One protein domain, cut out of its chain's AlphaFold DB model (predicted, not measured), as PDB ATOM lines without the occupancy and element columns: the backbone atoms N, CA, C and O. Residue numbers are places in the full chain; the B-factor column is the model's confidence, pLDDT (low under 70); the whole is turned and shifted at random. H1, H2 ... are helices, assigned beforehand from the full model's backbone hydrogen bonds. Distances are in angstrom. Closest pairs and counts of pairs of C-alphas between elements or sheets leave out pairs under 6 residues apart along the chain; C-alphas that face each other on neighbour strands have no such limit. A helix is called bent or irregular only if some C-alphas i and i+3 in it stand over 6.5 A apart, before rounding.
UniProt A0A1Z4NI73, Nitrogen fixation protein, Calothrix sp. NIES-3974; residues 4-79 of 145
ATOM      1  N   ALA A   4     -52.065 -52.682  33.185       84.81
ATOM      2  CA  ALA A   4     -51.444 -53.339  32.037       84.81
ATOM      3  C   ALA A   4     -51.179 -52.374  30.863       84.81
ATOM      4  O   ALA A   4     -50.167 -52.490  30.179       84.81
ATOM      5  N   ILE A   5     -52.066 -51.396  30.646       81.94
ATOM      6  CA  ILE A   5     -51.904 -50.390  29.584       81.94
ATOM      7  C   ILE A   5     -50.760 -49.446  29.943       81.94
ATOM      8  O   ILE A   5     -49.916 -49.157  29.102       81.94
ATOM      9  N   LEU A   6     -50.698 -49.005  31.203       85.62
ATOM     10  CA  LEU A   6     -49.616 -48.144  31.678       85.62
ATOM     11  C   LEU A   6     -48.250 -48.807  31.491       85.62
ATOM     12  O   LEU A   6     -47.324 -48.171  31.000       85.62
ATOM     13  N   GLU A   7     -48.128 -50.084  31.856       88.81
ATOM     14  CA  GLU A   7     -46.895 -50.853  31.672       88.81
ATOM     15  C   GLU A   7     -46.525 -50.999  30.195       88.81
ATOM     16  O   GLU A   7     -45.367 -50.807  29.837       88.81
ATOM     17  N   LYS A   8     -47.505 -51.253  29.321       86.56
ATOM     18  CA  LYS A   8     -47.267 -51.365  27.878       86.56
ATOM     19  C   LYS A   8     -46.854 -50.047  27.233       86.56
ATOM     20  O   LYS A   8     -45.984 -50.050  26.369       86.56
ATOM     21  N   VAL A   9     -47.423 -48.925  27.669       84.19
ATOM     22  CA  VAL A   9     -47.006 -47.595  27.201       84.19
ATOM     23  C   VAL A   9     -45.614 -47.249  27.730       84.19
ATOM     24  O   VAL A   9     -44.798 -46.730  26.974       84.19
ATOM     25  N   LYS A  10     -45.284 -47.602  28.981       87.50
ATOM     26  CA  LYS A  10     -43.909 -47.476  29.499       87.50
ATOM     27  C   LYS A  10     -42.920 -48.288  28.664       87.50
ATOM     28  O   LYS A  10     -41.903 -47.749  28.239       87.50
ATOM     29  N   GLU A  11     -43.231 -49.557  28.406       89.62
ATOM     30  CA  GLU A  11     -42.409 -50.448  27.581       89.62
ATOM     31  C   GLU A  11     -42.205 -49.865  26.179       89.62
ATOM     32  O   GLU A  11     -41.070 -49.791  25.705       89.62
ATOM     33  N   LEU A  12     -43.282 -49.374  25.557       84.75
ATOM     34  CA  LEU A  12     -43.227 -48.708  24.263       84.75
ATOM     35  C   LEU A  12     -42.299 -47.495  24.297       84.75
ATOM     36  O   LEU A  12     -41.396 -47.438  23.475       84.75
ATOM     37  N   LEU A  13     -42.487 -46.550  25.225       81.81
ATOM     38  CA  LEU A  13     -41.667 -45.333  25.310       81.81
ATOM     39  C   LEU A  13     -40.189 -45.667  25.547       81.81
ATOM     40  O   LEU A  13     -39.310 -45.089  24.914       81.81
ATOM     41  N   VAL A  14     -39.902 -46.641  26.413       84.81
ATOM     42  CA  VAL A  14     -38.526 -47.088  26.668       84.81
ATOM     43  C   VAL A  14     -37.910 -47.694  25.413       84.81
ATOM     44  O   VAL A  14     -36.780 -47.356  25.052       84.81
ATOM     45  N   ARG A  15     -38.645 -48.569  24.727       81.88
ATOM     46  CA  ARG A  15     -38.180 -49.223  23.502       81.88
ATOM     47  C   ARG A  15     -38.012 -48.220  22.368       81.88
ATOM     48  O   ARG A  15     -37.035 -48.258  21.641       81.88
ATOM     49  N   LEU A  16     -38.910 -47.258  22.280       77.38
ATOM     50  CA  LEU A  16     -38.871 -46.167  21.329       77.38
ATOM     51  C   LEU A  16     -37.601 -45.319  21.462       77.38
ATOM     52  O   LEU A  16     -37.060 -44.894  20.449       77.38
ATOM     53  N   VAL A  17     -37.091 -45.112  22.676       76.06
ATOM     54  CA  VAL A  17     -35.834 -44.378  22.899       76.06
ATOM     55  C   VAL A  17     -34.610 -45.286  22.742       76.06
ATOM     56  O   VAL A  17     -33.644 -44.915  22.074       76.06
ATOM     57  N   LYS A  18     -34.634 -46.477  23.349       79.06
ATOM     58  CA  LYS A  18     -33.442 -47.328  23.510       79.06
ATOM     59  C   LYS A  18     -33.227 -48.342  22.384       79.06
ATOM     60  O   LYS A  18     -32.097 -48.769  22.171       79.06
ATOM     61  N   ASP A  19     -34.277 -48.743  21.673       78.75
ATOM     62  CA  ASP A  19     -34.223 -49.751  20.610       78.75
ATOM     63  C   ASP A  19     -34.184 -49.059  19.238       78.75
ATOM     64  O   ASP A  19     -35.181 -48.580  18.693       78.75
ATOM     65  N   GLU A  20     -32.977 -48.955  18.683       73.81
ATOM     66  CA  GLU A  20     -32.751 -48.386  17.352       73.81
ATOM     67  C   GLU A  20     -33.394 -49.219  16.242       73.81
ATOM     68  O   GLU A  20     -34.006 -48.652  15.341       73.81
ATOM     69  N   ALA A  21     -33.338 -50.549  16.335       77.75
ATOM     70  CA  ALA A  21     -33.920 -51.425  15.324       77.75
ATOM     71  C   ALA A  21     -35.447 -51.282  15.277       77.75
ATOM     72  O   ALA A  21     -36.030 -51.217  14.193       77.75
ATOM     73  N   PHE A  22     -36.087 -51.169  16.444       77.62
ATOM     74  CA  PHE A  22     -37.515 -50.877  16.544       77.62
ATOM     75  C   PHE A  22     -37.863 -49.521  15.916       77.62
ATOM     76  O   PHE A  22     -38.791 -49.444  15.112       77.62
ATOM     77  N   ARG A  23     -37.075 -48.468  16.179       74.19
ATOM     78  CA  ARG A  23     -37.252 -47.161  15.520       74.19
ATOM     79  C   ARG A  23     -37.120 -47.250  14.003       74.19
ATOM     80  O   ARG A  23     -37.955 -46.705  13.292       74.19
ATOM     81  N   THR A  24     -36.113 -47.954  13.486       75.44
ATOM     82  CA  THR A  24     -35.942 -48.121  12.034       75.44
ATOM     83  C   THR A  24     -37.146 -48.821  11.401       75.44
ATOM     84  O   THR A  24     -37.554 -48.452  10.305       75.44
ATOM     85  N   GLN A  25     -37.751 -49.789  12.096       67.69
ATOM     86  CA  GLN A  25     -38.964 -50.467  11.626       67.69
ATOM     87  C   GLN A  25     -40.190 -49.546  11.635       67.69
ATOM     88  O   GLN A  25     -40.997 -49.602  10.709       67.69
ATOM     89  N   LEU A  26     -40.306 -48.658  12.629       68.75
ATOM     90  CA  LEU A  26     -41.354 -47.632  12.679       68.75
ATOM     91  C   LEU A  26     -41.246 -46.606  11.544       68.75
ATOM     92  O   LEU A  26     -42.259 -46.051  11.129       68.75
ATOM     93  N   MET A  27     -40.037 -46.376  11.031       67.94
ATOM     94  CA  MET A  27     -39.778 -45.479   9.901       67.94
ATOM     95  C   MET A  27     -40.071 -46.124   8.535       67.94
ATOM     96  O   MET A  27     -39.792 -45.512   7.504       67.94
ATOM     97  N   SER A  28     -40.612 -47.349   8.498       67.12
ATOM     98  CA  SER A  28     -41.051 -47.968   7.246       67.12
ATOM     99  C   SER A  28     -42.160 -47.135   6.595       67.12
ATOM    100  O   SER A  28     -43.108 -46.708   7.250       67.12
ATOM    101  N   GLU A  29     -42.080 -46.941   5.278       67.69
ATOM    102  CA  GLU A  29     -43.107 -46.230   4.500       67.69
ATOM    103  C   GLU A  29     -44.437 -47.005   4.427       67.69
ATOM    104  O   GLU A  29     -45.462 -46.463   4.010       67.69
ATOM    105  N   LYS A  30     -44.436 -48.283   4.823       74.56
ATOM    106  CA  LYS A  30     -45.604 -49.163   4.766       74.56
ATOM    107  C   LYS A  30     -46.307 -49.206   6.117       74.56
ATOM    108  O   LYS A  30     -45.867 -49.875   7.053       74.56
ATOM    109  N   ILE A  31     -47.460 -48.550   6.183       69.94
ATOM    110  CA  ILE A  31     -48.310 -48.470   7.378       69.94
ATOM    111  C   ILE A  31     -48.715 -49.866   7.871       69.94
ATOM    112  O   ILE A  31     -48.823 -50.092   9.074       69.94
ATOM    113  N   GLU A  32     -48.894 -50.833   6.972       74.44
ATOM    114  CA  GLU A  32     -49.268 -52.204   7.324       74.44
ATOM    115  C   GLU A  32     -48.160 -52.940   8.087       74.44
ATOM    116  O   GLU A  32     -48.462 -53.768   8.946       74.44
ATOM    117  N   GLU A  33     -46.888 -52.653   7.792       75.06
ATOM    118  CA  GLU A  33     -45.747 -53.233   8.512       75.06
ATOM    119  C   GLU A  33     -45.644 -52.638   9.916       75.06
ATOM    120  O   GLU A  33     -45.490 -53.379  10.885       75.06
ATOM    121  N   VAL A  34     -45.831 -51.320  10.034       72.25
ATOM    122  CA  VAL A  34     -45.881 -50.629  11.328       72.25
ATOM    123  C   VAL A  34     -47.052 -51.151  12.158       72.25
ATOM    124  O   VAL A  34     -46.873 -51.546  13.303       72.25
ATOM    125  N   ARG A  35     -48.252 -51.251  11.583       71.44
ATOM    126  CA  ARG A  35     -49.426 -51.765  12.295       71.44
ATOM    127  C   ARG A  35     -49.226 -53.198  12.787       71.44
ATOM    128  O   ARG A  35     -49.523 -53.476  13.944       71.44
ATOM    129  N   LYS A  36     -48.679 -54.081  11.946       78.56
ATOM    130  CA  LYS A  36     -48.326 -55.446  12.362       78.56
ATOM    131  C   LYS A  36     -47.300 -55.448  13.483       78.56
ATOM    132  O   LYS A  36     -47.470 -56.191  14.434       78.56
ATOM    133  N   LEU A  37     -46.293 -54.577  13.425       77.56
ATOM    134  CA  LEU A  37     -45.311 -54.437  14.496       77.56
ATOM    135  C   LEU A  37     -45.977 -54.065  15.830       77.56
ATOM    136  O   LEU A  37     -45.636 -54.642  16.860       77.56
ATOM    137  N   PHE A  38     -46.932 -53.132  15.833       78.94
ATOM    138  CA  PHE A  38     -47.679 -52.789  17.047       78.94
ATOM    139  C   PHE A  38     -48.548 -53.957  17.534       78.94
ATOM    140  O   PHE A  38     -48.496 -54.294  18.719       78.94
ATOM    141  N   GLU A  39     -49.278 -54.618  16.633       78.62
ATOM    142  CA  GLU A  39     -50.131 -55.770  16.961       78.62
ATOM    143  C   GLU A  39     -49.309 -56.956  17.512       78.62
ATOM    144  O   GLU A  39     -49.657 -57.507  18.559       78.62
ATOM    145  N   ASP A  40     -48.178 -57.289  16.882       81.31
ATOM    146  CA  ASP A  40     -47.279 -58.389  17.260       81.31
ATOM    147  C   ASP A  40     -46.628 -58.165  18.635       81.31
ATOM    148  O   ASP A  40     -46.396 -59.114  19.385       81.31
ATOM    149  N   ASN A  41     -46.357 -56.906  18.995       76.81
ATOM    150  CA  ASN A  41     -45.812 -56.541  20.307       76.81
ATOM    151  C   ASN A  41     -46.905 -56.307  21.373       76.81
ATOM    152  O   ASN A  41     -46.599 -56.014  22.533       76.81
ATOM    153  N   GLY A  42     -48.182 -56.466  21.009       77.44
ATOM    154  CA  GLY A  42     -49.316 -56.289  21.915       77.44
ATOM    155  C   GLY A  42     -49.598 -54.828  22.278       77.44
ATOM    156  O   GLY A  42     -50.220 -54.561  23.308       77.44
ATOM    157  N   TYR A  43     -49.151 -53.882  21.453       80.88
ATOM    158  CA  TYR A  43     -49.419 -52.453  21.595       80.88
ATOM    159  C   TYR A  43     -50.771 -52.095  20.966       80.88
ATOM    160  O   TYR A  43     -50.857 -51.380  19.972       80.88
ATOM    161  N   ASN A  44     -51.838 -52.617  21.569       76.88
ATOM    162  CA  ASN A  44     -53.217 -52.348  21.172       76.88
ATOM    163  C   ASN A  44     -53.873 -51.455  22.224       76.88
ATOM    164  O   ASN A  44     -54.546 -51.940  23.132       76.88
ATOM    165  N   PHE A  45     -53.638 -50.153  22.122       77.75
ATOM    166  CA  PHE A  45     -54.280 -49.141  22.957       77.75
ATOM    167  C   PHE A  45     -54.953 -48.096  22.069       77.75
ATOM    168  O   PHE A  45     -54.497 -47.790  20.968       77.75
ATOM    169  N   SER A  46     -56.068 -47.559  22.550       76.19
ATOM    170  CA  SER A  46     -56.721 -46.396  21.956       76.19
ATOM    171  C   SER A  46     -55.922 -45.117  22.225       76.19
ATOM    172  O   SER A  46     -55.053 -45.071  23.097       76.19
ATOM    173  N   GLN A  47     -56.242 -44.049  21.493       74.00
ATOM    174  CA  GLN A  47     -55.635 -42.735  21.711       74.00
ATOM    175  C   GLN A  47     -55.836 -42.245  23.154       74.00
ATOM    176  O   GLN A  47     -54.878 -41.849  23.809       74.00
ATOM    177  N   GLU A  48     -57.062 -42.337  23.676       72.81
ATOM    178  CA  GLU A  48     -57.386 -41.930  25.049       72.81
ATOM    179  C   GLU A  48     -56.583 -42.729  26.091       72.81
ATOM    180  O   GLU A  48     -56.138 -42.192  27.107       72.81
ATOM    181  N   GLU A  49     -56.380 -44.023  25.849       77.06
ATOM    182  CA  GLU A  49     -55.584 -44.887  26.721       77.06
ATOM    183  C   GLU A  49     -54.106 -44.505  26.720       77.06
ATOM    184  O   GLU A  49     -53.488 -44.477  27.787       77.06
ATOM    185  N   PHE A  50     -53.559 -44.174  25.549       79.88
ATOM    186  CA  PHE A  50     -52.188 -43.698  25.412       79.88
ATOM    187  C   PHE A  50     -51.984 -42.346  26.099       79.88
ATOM    188  O   PHE A  50     -51.068 -42.216  26.908       79.88
ATOM    189  N   GLU A  51     -52.850 -41.362  25.846       78.19
ATOM    190  CA  GLU A  51     -52.736 -40.017  26.426       78.19
ATOM    191  C   GLU A  51     -52.842 -40.053  27.956       78.19
ATOM    192  O   GLU A  51     -51.984 -39.516  28.659       78.19
ATOM    193  N   ASN A  52     -53.834 -40.771  28.494       77.12
ATOM    194  CA  ASN A  52     -53.987 -40.934  29.941       77.12
ATOM    195  C   ASN A  52     -52.794 -41.659  30.583       77.12
ATOM    196  O   ASN A  52     -52.428 -41.361  31.724       77.12
ATOM    197  N   ALA A  53     -52.201 -42.631  29.884       79.75
ATOM    198  CA  ALA A  53     -51.008 -43.321  30.359       79.75
ATOM    199  C   ALA A  53     -49.771 -42.414  30.298       79.75
ATOM    200  O   ALA A  53     -49.016 -42.376  31.265       79.75
ATOM    201  N   ALA A  54     -49.587 -41.651  29.218       78.94
ATOM    202  CA  ALA A  54     -48.478 -40.716  29.056       78.94
ATOM    203  C   ALA A  54     -48.494 -39.625  30.136       78.94
ATOM    204  O   ALA A  54     -47.465 -39.386  30.766       78.94
ATOM    205  N   ILE A  55     -49.666 -39.047  30.432       82.69
ATOM    206  CA  ILE A  55     -49.844 -38.083  31.532       82.69
ATOM    207  C   ILE A  55     -49.379 -38.694  32.857       82.69
ATOM    208  O   ILE A  55     -48.555 -38.113  33.555       82.69
ATOM    209  N   LYS A  56     -49.826 -39.912  33.175       82.19
ATOM    210  CA  LYS A  56     -49.413 -40.590  34.412       82.19
ATOM    211  C   LYS A  56     -47.932 -40.933  34.451       82.19
ATOM    212  O   LYS A  56     -47.345 -40.948  35.524       82.19
ATOM    213  N   ILE A  57     -47.316 -41.250  33.316       84.69
ATOM    214  CA  ILE A  57     -45.872 -41.507  33.258       84.69
ATOM    215  C   ILE A  57     -45.097 -40.220  33.562       84.69
ATOM    216  O   ILE A  57     -44.113 -40.284  34.298       84.69
ATOM    217  N   LEU A  58     -45.565 -39.069  33.071       81.44
ATOM    218  CA  LEU A  58     -45.004 -37.759  33.416       81.44
ATOM    219  C   LEU A  58     -45.181 -37.449  34.913       81.44
ATOM    220  O   LEU A  58     -44.211 -37.090  35.571       81.44
ATOM    221  N   GLU A  59     -46.360 -37.701  35.487       83.25
ATOM    222  CA  GLU A  59     -46.590 -37.554  36.937       83.25
ATOM    223  C   GLU A  59     -45.654 -38.459  37.762       83.25
ATOM    224  O   GLU A  59     -45.024 -38.019  38.721       83.25
ATOM    225  N   LEU A  60     -45.501 -39.731  37.371       84.00
ATOM    226  CA  LEU A  60     -44.582 -40.665  38.032       84.00
ATOM    227  C   LEU A  60     -43.118 -40.230  37.899       84.00
ATOM    228  O   LEU A  60     -42.312 -40.504  38.790       84.00
ATOM    229  N   LYS A  61     -42.760 -39.561  36.799       79.69
ATOM    230  CA  LYS A  61     -41.426 -38.992  36.599       79.69
ATOM    231  C   LYS A  61     -41.166 -37.852  37.579       79.69
ATOM    232  O   LYS A  61     -40.117 -37.858  38.221       79.69
ATOM    233  N   GLU A  62     -42.120 -36.937  37.738       82.38
ATOM    234  CA  GLU A  62     -42.042 -35.837  38.711       82.38
ATOM    235  C   GLU A  62     -41.949 -36.346  40.156       82.38
ATOM    236  O   GLU A  62     -41.210 -35.793  40.970       82.38
ATOM    237  N   LEU A  63     -42.636 -37.449  40.465       85.69
ATOM    238  CA  LEU A  63     -42.578 -38.115  41.772       85.69
ATOM    239  C   LEU A  63     -41.292 -38.934  41.997       85.69
ATOM    240  O   LEU A  63     -41.064 -39.427  43.101       85.69
ATOM    241  N   GLY A  64     -40.443 -39.090  40.976       82.06
ATOM    242  CA  GLY A  64     -39.215 -39.890  41.045       82.06
ATOM    243  C   GLY A  64     -39.434 -41.408  40.972       82.06
ATOM    244  O   GLY A  64     -38.486 -42.171  41.153       82.06
ATOM    245  N   GLU A  65     -40.652 -41.862  40.674       83.19
ATOM    246  CA  GLU A  65     -41.027 -43.278  40.549       83.19
ATOM    247  C   GLU A  65     -40.812 -43.837  39.131       83.19
ATOM    248  O   GLU A  65     -40.976 -45.036  38.889       83.19
ATOM    249  N   PHE A  66     -40.419 -42.986  38.179       81.31
ATOM    250  CA  PHE A  66     -40.036 -43.379  36.825       81.31
ATOM    251  C   PHE A  66     -38.621 -42.881  36.494       81.31
ATOM    252  O   PHE A  66     -38.375 -41.687  36.313       81.31
ATOM    253  N   SER A  67     -37.661 -43.804  36.420       79.94
ATOM    254  CA  SER A  67     -36.244 -43.499  36.153       79.94
ATOM    255  C   SER A  67     -35.695 -44.172  34.893       79.94
ATOM    256  O   SER A  67     -34.529 -43.974  34.560       79.94
ATOM    257  N   ASP A  68     -36.533 -44.911  34.162       81.88
ATOM    258  CA  ASP A  68     -36.104 -45.675  32.988       81.88
ATOM    259  C   ASP A  68     -35.666 -44.788  31.817       81.88
ATOM    260  O   ASP A  68     -34.836 -45.217  31.012       81.88
ATOM    261  N   LEU A  69     -36.207 -43.569  31.735       75.88
ATOM    262  CA  LEU A  69     -35.866 -42.538  30.755       75.88
ATOM    263  C   LEU A  69     -35.515 -41.233  31.468       75.88
ATOM    264  O   LEU A  69     -36.095 -40.920  32.518       75.88
ATOM    265  N   SER A  70     -34.591 -40.455  30.905       74.00
ATOM    266  CA  SER A  70     -34.370 -39.067  31.316       74.00
ATOM    267  C   SER A  70     -35.604 -38.206  30.997       74.00
ATOM    268  O   SER A  70     -36.490 -38.615  30.249       74.00
ATOM    269  N   GLU A  71     -35.703 -37.022  31.601       68.75
ATOM    270  CA  GLU A  71     -36.788 -36.083  31.282       68.75
ATOM    271  C   GLU A  71     -36.759 -35.684  29.800       68.75
ATOM    272  O   GLU A  71     -37.786 -35.712  29.134       68.75
ATOM    273  N   GLU A  72     -35.569 -35.423  29.258       66.25
ATOM    274  CA  GLU A  72     -35.358 -35.088  27.846       66.25
ATOM    275  C   GLU A  72     -35.770 -36.235  26.913       66.25
ATOM    276  O   GLU A  72     -36.451 -36.012  25.914       66.25
ATOM    277  N   GLU A  73     -35.403 -37.472  27.260       70.06
ATOM    278  CA  GLU A  73     -35.768 -38.673  26.504       70.06
ATOM    279  C   GLU A  73     -37.276 -38.929  26.541       70.06
ATOM    280  O   GLU A  73     -37.869 -39.279  25.522       70.06
ATOM    281  N   LEU A  74     -37.906 -38.744  27.703       70.69
ATOM    282  CA  LEU A  74     -39.343 -38.924  27.871       70.69
ATOM    283  C   LEU A  74     -40.129 -37.844  27.125       70.69
ATOM    284  O   LEU A  74     -41.091 -38.165  26.430       70.69
ATOM    285  N   LEU A  75     -39.703 -36.582  27.219       68.12
ATOM    286  CA  LEU A  75     -40.285 -35.488  26.448       68.12
ATOM    287  C   LEU A  75     -40.133 -35.759  24.951       68.12
ATOM    288  O   LEU A  75     -41.123 -35.688  24.232       68.12
ATOM    289  N   GLY A  76     -38.952 -36.168  24.484       66.62
ATOM    290  CA  GLY A  76     -38.737 -36.544  23.085       66.62
ATOM    291  C   GLY A  76     -39.617 -37.714  22.630       66.62
ATOM    292  O   GLY A  76     -40.164 -37.678  21.530       66.62
ATOM    293  N   ALA A  77     -39.809 -38.721  23.484       69.75
ATOM    294  CA  ALA A  77     -40.640 -39.891  23.197       69.75
ATOM    295  C   ALA A  77     -42.146 -39.580  23.161       69.75
ATOM    296  O   ALA A  77     -42.877 -40.184  22.379       69.75
ATOM    297  N   VAL A  78     -42.606 -38.652  24.005       65.88
ATOM    298  CA  VAL A  78     -44.013 -38.220  24.090       65.88
ATOM    299  C   VAL A  78     -44.331 -37.105  23.074       65.88
ATOM    300  O   VAL A  78     -45.500 -36.855  22.789       65.88
ATOM    301  N   GLY A  79     -43.316 -36.476  22.464       57.34
ATOM    302  CA  GLY A  79     -43.472 -35.455  21.415       57.34
ATOM    303  C   GLY A  79     -43.334 -34.000  21.895       57.34
ATOM    304  O   GLY A  79     -43.861 -33.081  21.270       57.34
TER     305      GLY A  79
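Overview. This is residues 4 to 79 of the 145 residues of the protein "Nitrogen fixation protein" of Calothrix sp. NIES-3974 (UniProt A0A1Z4NI73). The longest helix, H4, crosses the first part of H1 nearly at right angles, and the short helix H5 crosses the later part of H1, close to H4 and running back the opposite way. On another side of H1, H2 and H3 make an angled arm with few contacts, joined corner to corner, and residues 27 to 32 stick out at its far end. The printed part has 76 residues with five named helices, H1 to H5 in order along the chain, and no named strand; its class is all helix, since the 56 residues in named elements are helical. The whole is compact, with a radius of gyration of the C-alphas of 12.6 A, but elongated in outline, spanning 38 by 23 by 17 A.

Along the chain. H4, residues 47 to 62, is 22.8 A long from first to last C-alpha and begins with C-alpha 47 at (-55.635, -42.735, 21.711). H1, residues 4 to 18, is 20.8 A long and begins with C-alpha 4 at (-51.444, -53.339, 32.037). H5, residues 71 to 78, ends with C-alpha 78 at (-44.013, -38.220, 24.090). H3, residues 31 to 40, is 14.0 A long, and H2 is residues 20 to 26. No helix is bent.

Arrangement. H4 touches H1, the hub, which meets it with residues 5 to 10 alone; the closest C-alphas are those of Leu 6 and Ala 53, 5.2 A apart. Their lines are about perpendicular at 72 degrees, only just past steep. H1 touches H5 with residues 13 to 17 alone, closest at the C-alphas of Leu 13 and Ala 77, 5.9 A apart. H1 and H5 run opposite ways at a steep tilt of 69.9 degrees, only just short of perpendicular. H4 and H5 are close but not clearly touching, with the C-alphas of Ala 54 and Val 78 closest at 7.1 A, and run opposite ways at a shallow tilt of 3 degrees. H1, with residues 15 to 16 alone, and H2 only just touch, with 3 pairs of C-alphas within 8 A, and only at the corner; those of Leu 16 and Arg 23 are closest, 6.1 A apart. H2 and H3 also only just touch, with 3 such pairs, and only at the corner, closest at the C-alphas of Leu 26 and Val 34, 5.6 A apart. H3 is apart from H1, H4 and H5. In H1, H2, H3, H4 and H5 every O i to N i+4 pair is within hydrogen-bond range.

Size, cuts and confidence. The two C-alphas farthest apart are those of Lys 30 and Leu 63, 38.7 A. The printed part has no cut and no long link. Residues 27 to 32 stand free, of which 31 to 32 belong to H3. The mean pLDDT of the printed part is 77.3; residues 25 to 29, 31, 71 to 72 and 75 to 79 are under 70.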